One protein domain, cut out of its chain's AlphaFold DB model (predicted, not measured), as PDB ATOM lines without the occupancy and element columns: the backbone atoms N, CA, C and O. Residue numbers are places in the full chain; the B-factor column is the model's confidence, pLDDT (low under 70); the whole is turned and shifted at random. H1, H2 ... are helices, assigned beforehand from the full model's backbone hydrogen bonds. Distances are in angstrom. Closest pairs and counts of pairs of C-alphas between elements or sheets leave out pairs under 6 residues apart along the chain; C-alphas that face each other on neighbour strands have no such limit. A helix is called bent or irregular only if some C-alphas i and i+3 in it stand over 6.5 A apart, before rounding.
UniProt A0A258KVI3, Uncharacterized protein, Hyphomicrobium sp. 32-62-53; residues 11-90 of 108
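Overview. This is residues 11 to 90 of the 108 residues of an uncharacterized protein of Hyphomicrobium sp. 32-62-53 (UniProt A0A258KVI3). A small head of four short helices, H1 to H4, sits at one end of the long helix H5, whose residues 72 to 90 stick out as a free arm. The printed part has 80 residues, is all helix, and is loose, with a radius of gyration of the C-alphas of 15.2 A and spans of 49 by 27 by 21 A.

Arrangement. Start at H1, residues 11 to 22, irregular, with C-alphas 17 and 20 8.4 A apart. Its residues 13 to 18 alone touch H2, residues 25 to 29; the closest C-alphas, of Lys 17 and Ser 25, are 4.6 A apart. H3, residues 33 to 39, and H4, residues 43 to 51, only just touch, only at the corner, with 3 pairs of C-alphas within 8 A, the closest Leu 37 and Ser 46 at 5.4 A. H1 touches H4 at a shallow tilt of 17 degrees, opposite ways; their closest C-alphas, of Gln 12 and Met 49, are 5.7 A apart. H5, residues 61 to 90, touches no helix but is near H4. Each O i to N i+4 pair is within hydrogen-bond range in H3, H4 and H5, but 5 of 8 in H1 and 0 of 1 in H2, where 2 of 2 O i to N i+3 pairs are.

Along the chain. Find C-alpha 61 at (-27.660, -44.850, 43.473); from there H5 runs 42.6 A to C-alpha 90 at (-66.161, -30.127, 32.568).

Size, cuts and confidence. The farthest C-alphas, Asp 31 and Ser 90, are 49.2 A apart; the printed part has no cut and no long link, and no printed residue is under 70 in pLDDT.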
ATOM      1  N   ILE A  11     -30.597 -51.197  46.257       94.88
ATOM      2  CA  ILE A  11     -31.532 -50.186  45.740       94.88
ATOM      3  C   ILE A  11     -32.952 -50.763  45.700       94.88
ATOM      4  O   ILE A  11     -33.881 -50.146  46.214       94.88
ATOM      5  N   GLN A  12     -33.110 -51.980  45.175       94.62
ATOM      6  CA  GLN A  12     -34.388 -52.693  45.155       94.62
ATOM      7  C   GLN A  12     -34.929 -52.942  46.574       94.62
ATOM      8  O   GLN A  12     -36.125 -52.799  46.813       94.62
ATOM      9  N   ILE A  13     -34.055 -53.274  47.530       95.56
ATOM     10  CA  ILE A  13     -34.434 -53.461  48.939       95.56
ATOM     11  C   ILE A  13     -34.974 -52.157  49.542       95.56
ATOM     12  O   ILE A  13     -36.009 -52.170  50.205       95.56
ATOM     13  N   GLU A  14     -34.303 -51.027  49.315       96.06
ATOM     14  CA  GLU A  14     -34.755 -49.735  49.846       96.06
ATOM     15  C   GLU A  14     -36.050 -49.250  49.178       96.06
ATOM     16  O   GLU A  14     -36.922 -48.697  49.853       96.06
ATOM     17  N   VAL A  15     -36.244 -49.535  47.887       95.81
ATOM     18  CA  VAL A  15     -37.526 -49.292  47.206       95.81
ATOM     19  C   VAL A  15     -38.642 -50.124  47.832       95.81
ATOM     20  O   VAL A  15     -39.668 -49.561  48.196       95.81
ATOM     21  N   ALA A  16     -38.441 -51.426  48.048       96.50
ATOM     22  CA  ALA A  16     -39.445 -52.289  48.676       96.50
ATOM     23  C   ALA A  16     -39.856 -51.827  50.084       96.50
ATOM     24  O   ALA A  16     -41.026 -51.914  50.451       96.50
ATOM     25  N   LYS A  17     -38.907 -51.305  50.867       97.44
ATOM     26  CA  LYS A  17     -39.172 -50.793  52.221       97.44
ATOM     27  C   LYS A  17     -39.880 -49.441  52.252       97.44
ATOM     28  O   LYS A  17     -40.540 -49.138  53.240       97.44
ATOM     29  N   SER A  18     -39.697 -48.610  51.230       96.62
ATOM     30  CA  SER A  18     -40.204 -47.231  51.216       96.62
ATOM     31  C   SER A  18     -41.474 -47.062  50.383       96.62
ATOM     32  O   SER A  18     -42.331 -46.246  50.731       96.62
ATOM     33  N   TYR A  19     -41.625 -47.837  49.307       96.88
ATOM     34  CA  TYR A  19     -42.777 -47.767  48.418       96.88
ATOM     35  C   TYR A  19     -44.067 -48.091  49.173       96.88
ATOM     36  O   TYR A  19     -44.133 -49.087  49.891       96.88
ATOM     37  N   ALA A  20     -45.087 -47.240  49.006       95.81
ATOM     38  CA  ALA A  20     -46.382 -47.374  49.677       95.81
ATOM     39  C   ALA A  20     -46.258 -47.625  51.196       95.81
ATOM     40  O   ALA A  20     -46.966 -48.446  51.757       95.81
ATOM     41  N   ASN A  21     -45.332 -46.933  51.872       96.00
ATOM     42  CA  ASN A  21     -45.049 -47.119  53.304       96.00
ATOM     43  C   ASN A  21     -44.610 -48.546  53.693       96.00
ATOM     44  O   ASN A  21     -44.775 -48.948  54.845       96.00
ATOM     45  N   GLY A  22     -44.020 -49.292  52.757       95.44
ATOM     46  CA  GLY A  22     -43.474 -50.622  53.010       95.44
ATOM     47  C   GLY A  22     -44.458 -51.769  52.795       95.44
ATOM     48  O   GLY A  22     -44.148 -52.889  53.205       95.44
ATOM     49  N   ASP A  23     -45.589 -51.537  52.117       96.19
ATOM     50  CA  ASP A  23     -46.587 -52.570  51.781       96.19
ATOM     51  C   ASP A  23     -45.992 -53.779  51.025       96.19
ATOM     52  O   ASP A  23     -46.559 -54.870  51.038       96.19
ATOM     53  N   PHE A  24     -44.828 -53.603  50.392       96.25
ATOM     54  CA  PHE A  24     -44.126 -54.644  49.637       96.25
ATOM     55  C   PHE A  24     -42.797 -55.073  50.276       96.25
ATOM     56  O   PHE A  24     -42.000 -55.760  49.637       96.25
ATOM     57  N   SER A  25     -42.529 -54.680  51.525       95.88
ATOM     58  CA  SER A  25     -41.249 -54.941  52.201       95.88
ATOM     59  C   SER A  25     -40.939 -56.432  52.379       95.88
ATOM     60  O   SER A  25     -39.774 -56.826  52.294       95.88
ATOM     61  N   ASP A  26     -41.969 -57.274  52.495       92.94
ATOM     62  CA  ASP A  26     -41.853 -58.734  52.611       92.94
ATOM     63  C   ASP A  26     -41.163 -59.388  51.398       92.94
ATOM     64  O   ASP A  26     -40.640 -60.500  51.494       92.94
ATOM     65  N   ILE A  27     -41.103 -58.706  50.245       93.62
ATOM     66  CA  ILE A  27     -40.400 -59.218  49.059       93.62
ATOM     67  C   ILE A  27     -38.904 -59.453  49.320       93.62
ATOM     68  O   ILE A  27     -38.287 -60.277  48.647       93.62
ATOM     69  N   VAL A  28     -38.319 -58.752  50.299       91.81
ATOM     70  CA  VAL A  28     -36.903 -58.878  50.678       91.81
ATOM     71  C   VAL A  28     -36.588 -60.272  51.222       91.81
ATOM     72  O   VAL A  28     -35.470 -60.757  51.058       91.81
ATOM     73  N   GLU A  29     -37.576 -60.934  51.821       89.69
ATOM     74  CA  GLU A  29     -37.458 -62.288  52.364       89.69
ATOM     75  C   GLU A  29     -37.882 -63.367  51.351       89.69
ATOM     76  O   GLU A  29     -37.819 -64.560  51.641       89.69
ATOM     77  N   SER A  30     -38.316 -62.968  50.148       88.12
ATOM     78  CA  SER A  30     -38.822 -63.886  49.129       88.12
ATOM     79  C   SER A  30     -37.703 -64.500  48.286       88.12
ATOM     80  O   SER A  30     -37.043 -63.819  47.497       88.12
ATOM     81  N   ASP A  31     -37.587 -65.827  48.347       83.88
ATOM     82  CA  ASP A  31     -36.711 -66.617  47.469       83.88
ATOM     83  C   ASP A  31     -37.133 -66.558  45.983       83.88
ATOM     84  O   ASP A  31     -36.337 -66.858  45.089       83.88
ATOM     85  N   ASP A  32     -38.379 -66.159  45.695       87.69
ATOM     86  CA  ASP A  32     -38.938 -66.016  44.341       87.69
ATOM     87  C   ASP A  32     -39.581 -64.633  44.152       87.69
ATOM     88  O   ASP A  32     -40.757 -64.480  43.798       87.69
ATOM     89  N   TRP A  33     -38.791 -63.586  44.403       89.56
ATOM     90  CA  TRP A  33     -39.233 -62.198  44.253       89.56
ATOM     91  C   TRP A  33     -39.760 -61.886  42.843       89.56
ATOM     92  O   TRP A  33     -40.667 -61.072  42.693       89.56
ATOM     93  N   ARG A  34     -39.268 -62.560  41.793       88.69
ATOM     94  CA  ARG A  34     -39.800 -62.369  40.433       88.69
ATOM     95  C   ARG A  34     -41.240 -62.831  40.312       88.69
ATOM     96  O   ARG A  34     -42.050 -62.117  39.726       88.69
ATOM     97  N   ARG A  35     -41.578 -63.995  40.866       89.50
ATOM     98  CA  ARG A  35     -42.973 -64.437  40.910       89.50
ATOM     99  C   ARG A  35     -43.820 -63.495  41.754       89.50
ATOM    100  O   ARG A  35     -44.922 -63.167  41.320       89.50
ATOM    101  N   TYR A  36     -43.298 -63.012  42.883       91.38
ATOM    102  CA  TYR A  36     -43.992 -62.018  43.705       91.38
ATOM    103  C   TYR A  36     -44.414 -60.796  42.875       91.38
ATOM    104  O   TYR A  36     -45.597 -60.457  42.880       91.38
ATOM    105  N   LEU A  37     -43.505 -60.210  42.082       92.25
ATOM    106  CA  LEU A  37     -43.822 -59.060  41.218       92.25
ATOM    107  C   LEU A  37     -44.935 -59.363  40.203       92.25
ATOM    108  O   LEU A  37     -45.774 -58.515  39.931       92.25
ATOM    109  N   THR A  38     -45.009 -60.589  39.675       88.38
ATOM    110  CA  THR A  38     -46.097 -60.960  38.745       88.38
ATOM    111  C   THR A  38     -47.468 -61.086  39.413       88.38
ATOM    112  O   THR A  38     -48.485 -61.086  38.721       88.38
ATOM    113  N   THR A  39     -47.514 -61.210  40.742       90.06
ATOM    114  CA  THR A  39     -48.745 -61.463  41.507       90.06
ATOM    115  C   THR A  39     -49.133 -60.344  42.469       90.06
ATOM    116  O   THR A  39     -50.248 -60.371  42.980       90.06
ATOM    117  N   CYS A  40     -48.254 -59.369  42.726       92.56
ATOM    118  CA  CYS A  40     -48.506 -58.309  43.706       92.56
ATOM    119  C   CYS A  40     -49.550 -57.281  43.240       92.56
ATOM    120  O   CYS A  40     -50.097 -56.553  44.059       92.56
ATOM    121  N   GLY A  41     -49.855 -57.239  41.938       93.88
ATOM    122  CA  GLY A  41     -50.920 -56.407  41.368       93.88
ATOM    123  C   GLY A  41     -50.560 -54.932  41.176       93.88
ATOM    124  O   GLY A  41     -51.313 -54.225  40.511       93.88
ATOM    125  N   ASP A  42     -49.410 -54.481  41.681       96.31
ATOM    126  CA  ASP A  42     -48.928 -53.113  41.505       96.31
ATOM    127  C   ASP A  42     -47.895 -53.037  40.374       96.31
ATOM    128  O   ASP A  42     -46.749 -53.497  40.477       96.31
ATOM    129  N   THR A  43     -48.323 -52.459  39.254       94.56
ATOM    130  CA  THR A  43     -47.497 -52.343  38.051       94.56
ATOM    131  C   THR A  43     -46.391 -51.307  38.190       94.56
ATOM    132  O   THR A  43     -45.344 -51.475  37.568       94.56
ATOM    133  N   LEU A  44     -46.591 -50.253  38.991       94.50
ATOM    134  CA  LEU A  44     -45.577 -49.217  39.190       94.50
ATOM    135  C   LEU A  44     -44.465 -49.740  40.098       94.50
ATOM    136  O   LEU A  44     -43.290 -49.605  39.767       94.50
ATOM    137  N   PHE A  45     -44.827 -50.409  41.192       95.75
ATOM    138  CA  PHE A  45     -43.863 -51.107  42.032       95.75
ATOM    139  C   PHE A  45     -43.061 -52.135  41.224       95.75
ATOM    140  O   PHE A  45     -41.831 -52.144  41.261       95.75
ATOM    141  N   SER A  46     -43.749 -52.959  40.427       94.44
ATOM    142  CA  SER A  46     -43.098 -53.958  39.571       94.44
ATOM    143  C   SER A  46     -42.131 -53.331  38.569       94.44
ATOM    144  O   SER A  46     -41.031 -53.849  38.378       94.44
ATOM    145  N   PHE A  47     -42.515 -52.207  37.960       92.81
ATOM    146  CA  PHE A  47     -41.649 -51.441  37.073       92.81
ATOM    147  C   PHE A  47     -40.381 -50.969  37.796       92.81
ATOM    148  O   PHE A  47     -39.286 -51.275  37.336       92.81
ATOM    149  N   LEU A  48     -40.511 -50.319  38.957       94.25
ATOM    150  CA  LEU A  48     -39.361 -49.829  39.731       94.25
ATOM    151  C   LEU A  48     -38.404 -50.963  40.123       94.25
ATOM    152  O   LEU A  48     -37.187 -50.838  39.994       94.25
ATOM    153  N   MET A  49     -38.945 -52.103  40.557       93.81
ATOM    154  CA  MET A  49     -38.134 -53.259  40.944       93.81
ATOM    155  C   MET A  49     -37.378 -53.872  39.761       93.81
ATOM    156  O   MET A  49     -36.276 -54.390  39.950       93.81
ATOM    157  N   MET A  50     -37.939 -53.814  38.553       90.81
ATOM    158  CA  MET A  50     -37.266 -54.264  37.332       90.81
ATOM    159  C   MET A  50     -36.224 -53.252  36.844       90.81
ATOM    160  O   MET A  50     -35.097 -53.654  36.556       90.81
ATOM    161  N   GLU A  51     -36.568 -51.965  36.834       89.75
ATOM    162  CA  GLU A  51     -35.720 -50.849  36.393       89.75
ATOM    163  C   GLU A  51     -34.417 -50.753  37.198       89.75
ATOM    164  O   GLU A  51     -33.349 -50.482  36.655       89.75
ATOM    165  N   PHE A  52     -34.489 -51.024  38.503       91.69
ATOM    166  CA  PHE A  52     -33.319 -51.023  39.383       91.69
ATOM    167  C   PHE A  52     -32.640 -52.383  39.495       91.69
ATOM    168  O   PHE A  52     -31.739 -52.557  40.315       91.69
ATOM    169  N   SER A  53     -33.066 -53.372  38.710       86.19
ATOM    170  CA  SER A  53     -32.409 -54.669  38.711       86.19
ATOM    171  C   SER A  53     -31.043 -54.586  38.016       86.19
ATOM    172  O   SER A  53     -30.866 -53.813  37.074       86.19
ATOM    173  N   PRO A  54     -30.080 -55.448  38.388       74.69
ATOM    174  CA  PRO A  54     -28.803 -55.534  37.678       74.69
ATOM    175  C   PRO A  54     -28.937 -55.913  36.194       74.69
ATOM    176  O   PRO A  54     -27.972 -55.805  35.453       74.69
ATOM    177  N   GLY A  55     -30.103 -56.412  35.761       76.19
ATOM    178  CA  GLY A  55     -30.361 -56.730  34.355       76.19
ATOM    179  C   GLY A  55     -30.590 -55.501  33.473       76.19
ATOM    180  O   GLY A  55     -30.488 -55.631  32.260       76.19
ATOM    181  N   GLU A  56     -30.869 -54.342  34.074       74.25
ATOM    182  CA  GLU A  56     -31.126 -53.067  33.390       74.25
ATOM    183  C   GLU A  56     -29.955 -52.078  33.558       74.25
ATOM    184  O   GLU A  56     -30.136 -50.862  33.455       74.25
ATOM    185  N   ASP A  57     -28.750 -52.578  33.863       74.38
ATOM    186  CA  ASP A  57     -27.518 -51.797  34.076       74.38
ATOM    187  C   ASP A  57     -27.652 -50.681  35.138       74.38
ATOM    188  O   ASP A  57     -26.990 -49.641  35.083       74.38
ATOM    189  N   CYS A  58     -28.525 -50.872  36.134       82.06
ATOM    190  CA  CYS A  58     -28.666 -49.958  37.265       82.06
ATOM    191  C   CYS A  58     -27.783 -50.411  38.439       82.06
ATOM    192  O   CYS A  58     -28.209 -51.152  39.325       82.06
ATOM    193  N   GLU A  59     -26.518 -49.988  38.427       80.88
ATOM    194  CA  GLU A  59     -25.513 -50.477  39.386       80.88
ATOM    195  C   GLU A  59     -25.251 -49.531  40.566       80.88
ATOM    196  O   GLU A  59     -24.605 -49.916  41.541       80.88
ATOM    197  N   ASN A  60     -25.723 -48.283  40.499       88.88
ATOM    198  CA  ASN A  60     -25.440 -47.275  41.517       88.88
ATOM    199  C   ASN A  60     -26.631 -46.346  41.788       88.88
ATOM    200  O   ASN A  60     -27.534 -46.179  40.967       88.88
ATOM    201  N   VAL A  61     -26.596 -45.729  42.970       92.69
ATOM    202  CA  VAL A  61     -27.660 -44.850  43.473       92.69
ATOM    203  C   VAL A  61     -27.856 -43.626  42.578       92.69
ATOM    204  O   VAL A  61     -28.988 -43.212  42.374       92.69
ATOM    205  N   GLU A  62     -26.789 -43.070  42.003       93.19
ATOM    206  CA  GLU A  62     -26.878 -41.907  41.109       93.19
ATOM    207  C   GLU A  62     -27.694 -42.222  39.847       93.19
ATOM    208  O   GLU A  62     -28.606 -41.479  39.489       93.19
ATOM    209  N   THR A  63     -27.433 -43.371  39.223       91.12
ATOM    210  CA  THR A  63     -28.173 -43.854  38.049       91.12
ATOM    211  C   THR A  63     -29.631 -44.137  38.402       91.12
ATOM    212  O   THR A  63     -30.526 -43.761  37.645       91.12
ATOM    213  N   ALA A  64     -29.885 -44.758  39.558       92.44
ATOM    214  CA  ALA A  64     -31.242 -45.005  40.040       92.44
ATOM    215  C   ALA A  64     -32.013 -43.700  40.277       92.44
ATOM    216  O   ALA A  64     -33.142 -43.569  39.813       92.44
ATOM    217  N   LEU A  65     -31.392 -42.713  40.931       95.00
ATOM    218  CA  LEU A  65     -31.988 -41.396  41.165       95.00
ATOM    219  C   LEU A  65     -32.273 -40.662  39.854       95.00
ATOM    220  O   LEU A  65     -33.363 -40.126  39.695       95.00
ATOM    221  N   ALA A  66     -31.340 -40.669  38.898       93.19
ATOM    222  CA  ALA A  66     -31.540 -40.030  37.601       93.19
ATOM    223  C   ALA A  66     -32.709 -40.658  36.819       93.19
ATOM    224  O   ALA A  66     -33.525 -39.944  36.236       93.19
ATOM    225  N   ARG A  67     -32.819 -41.993  36.831       92.81
ATOM    226  CA  ARG A  67     -33.929 -42.722  36.196       92.81
ATOM    227  C   ARG A  67     -35.256 -42.470  36.906       92.81
ATOM    228  O   ARG A  67     -36.257 -42.231  36.237       92.81
ATOM    229  N   LEU A  68     -35.257 -42.466  38.238       94.31
ATOM    230  CA  LEU A  68     -36.450 -42.181  39.033       94.31
ATOM    231  C   LEU A  68     -36.938 -40.745  38.827       94.31
ATOM    232  O   LEU A  68     -38.133 -40.542  38.648       94.31
ATOM    233  N   GLN A  69     -36.025 -39.770  38.804       95.81
ATOM    234  CA  GLN A  69     -36.366 -38.374  38.538       95.81
ATOM    235  C   GLN A  69     -36.984 -38.229  37.150       95.81
ATOM    236  O   GLN A  69     -38.045 -37.637  37.020       95.81
ATOM    237  N   ARG A  70     -36.381 -38.845  36.128       95.06
ATOM    238  CA  ARG A  70     -36.952 -38.840  34.779       95.06
ATOM    239  C   ARG A  70     -38.355 -39.448  34.743       95.06
ATOM    240  O   ARG A  70     -39.242 -38.880  34.120       95.06
ATOM    241  N   ALA A  71     -38.561 -40.586  35.409       93.50
ATOM    242  CA  ALA A  71     -39.879 -41.207  35.488       93.50
ATOM    243  C   ALA A  71     -40.895 -40.299  36.203       93.50
ATOM    244  O   ALA A  71     -42.042 -40.221  35.772       93.50
ATOM    245  N   ALA A  72     -40.482 -39.599  37.264       95.62
ATOM    246  CA  ALA A  72     -41.325 -38.634  37.960       95.62
ATOM    247  C   ALA A  72     -41.706 -37.452  37.054       95.62
ATOM    248  O   ALA A  72     -42.892 -37.146  36.950       95.62
ATOM    249  N   ASP A  73     -40.735 -36.867  36.348       97.69
ATOM    250  CA  ASP A  73     -40.959 -35.763  35.408       97.69
ATOM    251  C   ASP A  73     -41.934 -36.183  34.288       97.69
ATOM    252  O   ASP A  73     -42.897 -35.477  33.983       97.69
ATOM    253  N   ASP A  74     -41.731 -37.370  33.703       96.88
ATOM    254  CA  ASP A  74     -42.597 -37.911  32.649       96.88
ATOM    255  C   ASP A  74     -44.036 -38.155  33.165       96.88
ATOM    256  O   ASP A  74     -45.008 -37.873  32.459       96.88
ATOM    257  N   ILE A  75     -44.195 -38.647  34.402       96.38
ATOM    258  CA  ILE A  75     -45.508 -38.851  35.042       96.38
ATOM    259  C   ILE A  75     -46.203 -37.514  35.323       96.38
ATOM    260  O   ILE A  75     -47.405 -37.400  35.074       96.38
ATOM    261  N   GLU A  76     -45.475 -36.510  35.814       98.12
ATOM    262  CA  GLU A  76     -46.010 -35.172  36.096       98.12
ATOM    263  C   GLU A  76     -46.532 -34.505  34.817       98.12
ATOM    264  O   GLU A  76     -47.664 -34.024  34.784       98.12
ATOM    265  N   ILE A  77     -45.783 -34.600  33.713       98.06
ATOM    266  CA  ILE A  77     -46.219 -34.092  32.402       98.06
ATOM    267  C   ILE A  77     -47.530 -34.755  31.951       98.06
ATOM    268  O   ILE A  77     -48.443 -34.089  31.451       98.06
ATOM    269  N   VAL A  78     -47.645 -36.078  32.102       97.94
ATOM    270  CA  VAL A  78     -48.879 -36.799  31.752       97.94
ATOM    271  C   VAL A  78     -50.032 -36.371  32.658       97.94
ATOM    272  O   VAL A  78     -51.145 -36.163  32.167       97.94
ATOM    273  N   PHE A  79     -49.777 -36.214  33.957       97.44
ATOM    274  CA  PHE A  79     -50.768 -35.746  34.918       97.44
ATOM    275  C   PHE A  79     -51.315 -34.367  34.532       97.44
ATOM    276  O   PHE A  79     -52.532 -34.209  34.429       97.44
ATOM    277  N   ASP A  80     -50.440 -33.408  34.228       97.81
ATOM    278  CA  ASP A  80     -50.823 -32.048  33.839       97.81
ATOM    279  C   ASP A  80     -51.707 -32.031  32.587       97.81
ATOM    280  O   ASP A  80     -52.734 -31.344  32.536       97.81
ATOM    281  N   HIS A  81     -51.361 -32.837  31.580       97.81
ATOM    282  CA  HIS A  81     -52.174 -32.966  30.372       97.81
ATOM    283  C   HIS A  81     -53.565 -33.548  30.657       97.81
ATOM    284  O   HIS A  81     -54.559 -33.070  30.100       97.81
ATOM    285  N   LEU A  82     -53.662 -34.559  31.524       97.38
ATOM    286  CA  LEU A  82     -54.944 -35.160  31.892       97.38
ATOM    287  C   LEU A  82     -55.793 -34.223  32.759       97.38
ATOM    288  O   LEU A  82     -57.006 -34.149  32.563       97.38
ATOM    289  N   ALA A  83     -55.171 -33.463  33.661       96.06
ATOM    290  CA  ALA A  83     -55.850 -32.448  34.460       96.06
ATOM    291  C   ALA A  83     -56.436 -31.338  33.571       96.06
ATOM    292  O   ALA A  83     -57.616 -31.000  33.685       96.06
ATOM    293  N   ALA A  84     -55.656 -30.832  32.611       95.38
ATOM    294  CA  ALA A  84     -56.135 -29.846  31.643       95.38
ATOM    295  C   ALA A  84     -57.290 -30.388  30.780       95.38
ATOM    296  O   ALA A  84     -58.256 -29.670  30.504       95.38
ATOM    297  N   LEU A  85     -57.221 -31.660  30.376       95.75
ATOM    298  CA  LEU A  85     -58.299 -32.318  29.638       95.75
ATOM    299  C   LEU A  85     -59.589 -32.405  30.469       95.75
ATOM    300  O   LEU A  85     -60.667 -32.105  29.950       95.75
ATOM    301  N   ALA A  86     -59.491 -32.764  31.752       94.69
ATOM    302  CA  ALA A  86     -60.640 -32.858  32.653       94.69
ATOM    303  C   ALA A  86     -61.364 -31.508  32.820       94.69
ATOM    304  O   ALA A  86     -62.598 -31.457  32.793       94.69
ATOM    305  N   GLU A  87     -60.612 -30.408  32.904       92.75
ATOM    306  CA  GLU A  87     -61.160 -29.047  32.947       92.75
ATOM    307  C   GLU A  87     -61.919 -28.688  31.663       92.75
ATOM    308  O   GLU A  87     -63.023 -28.144  31.719       92.75
ATOM    309  N   VAL A  88     -61.369 -29.019  30.488       91.62
ATOM    310  CA  VAL A  88     -62.041 -28.778  29.198       91.62
ATOM    311  C   VAL A  88     -63.343 -29.569  29.100       91.62
ATOM    312  O   VAL A  88     -64.363 -29.015  28.690       91.62
ATOM    313  N   MET A  89     -63.328 -30.841  29.505       89.62
ATOM    314  CA  MET A  89     -64.509 -31.711  29.468       89.62
ATOM    315  C   MET A  89     -65.602 -31.283  30.454       89.62
ATOM    316  O   MET A  89     -66.778 -31.552  30.214       89.62
ATOM    317  N   SER A  90     -65.229 -30.604  31.539       88.38
ATOM    318  CA  SER A  90     -66.161 -30.127  32.568       88.38
ATOM    319  C   SER A  90     -66.818 -28.784  32.224       88.38
ATOM    320  O   SER A  90     -67.742 -28.354  32.918       88.38
TER     321      SER A  90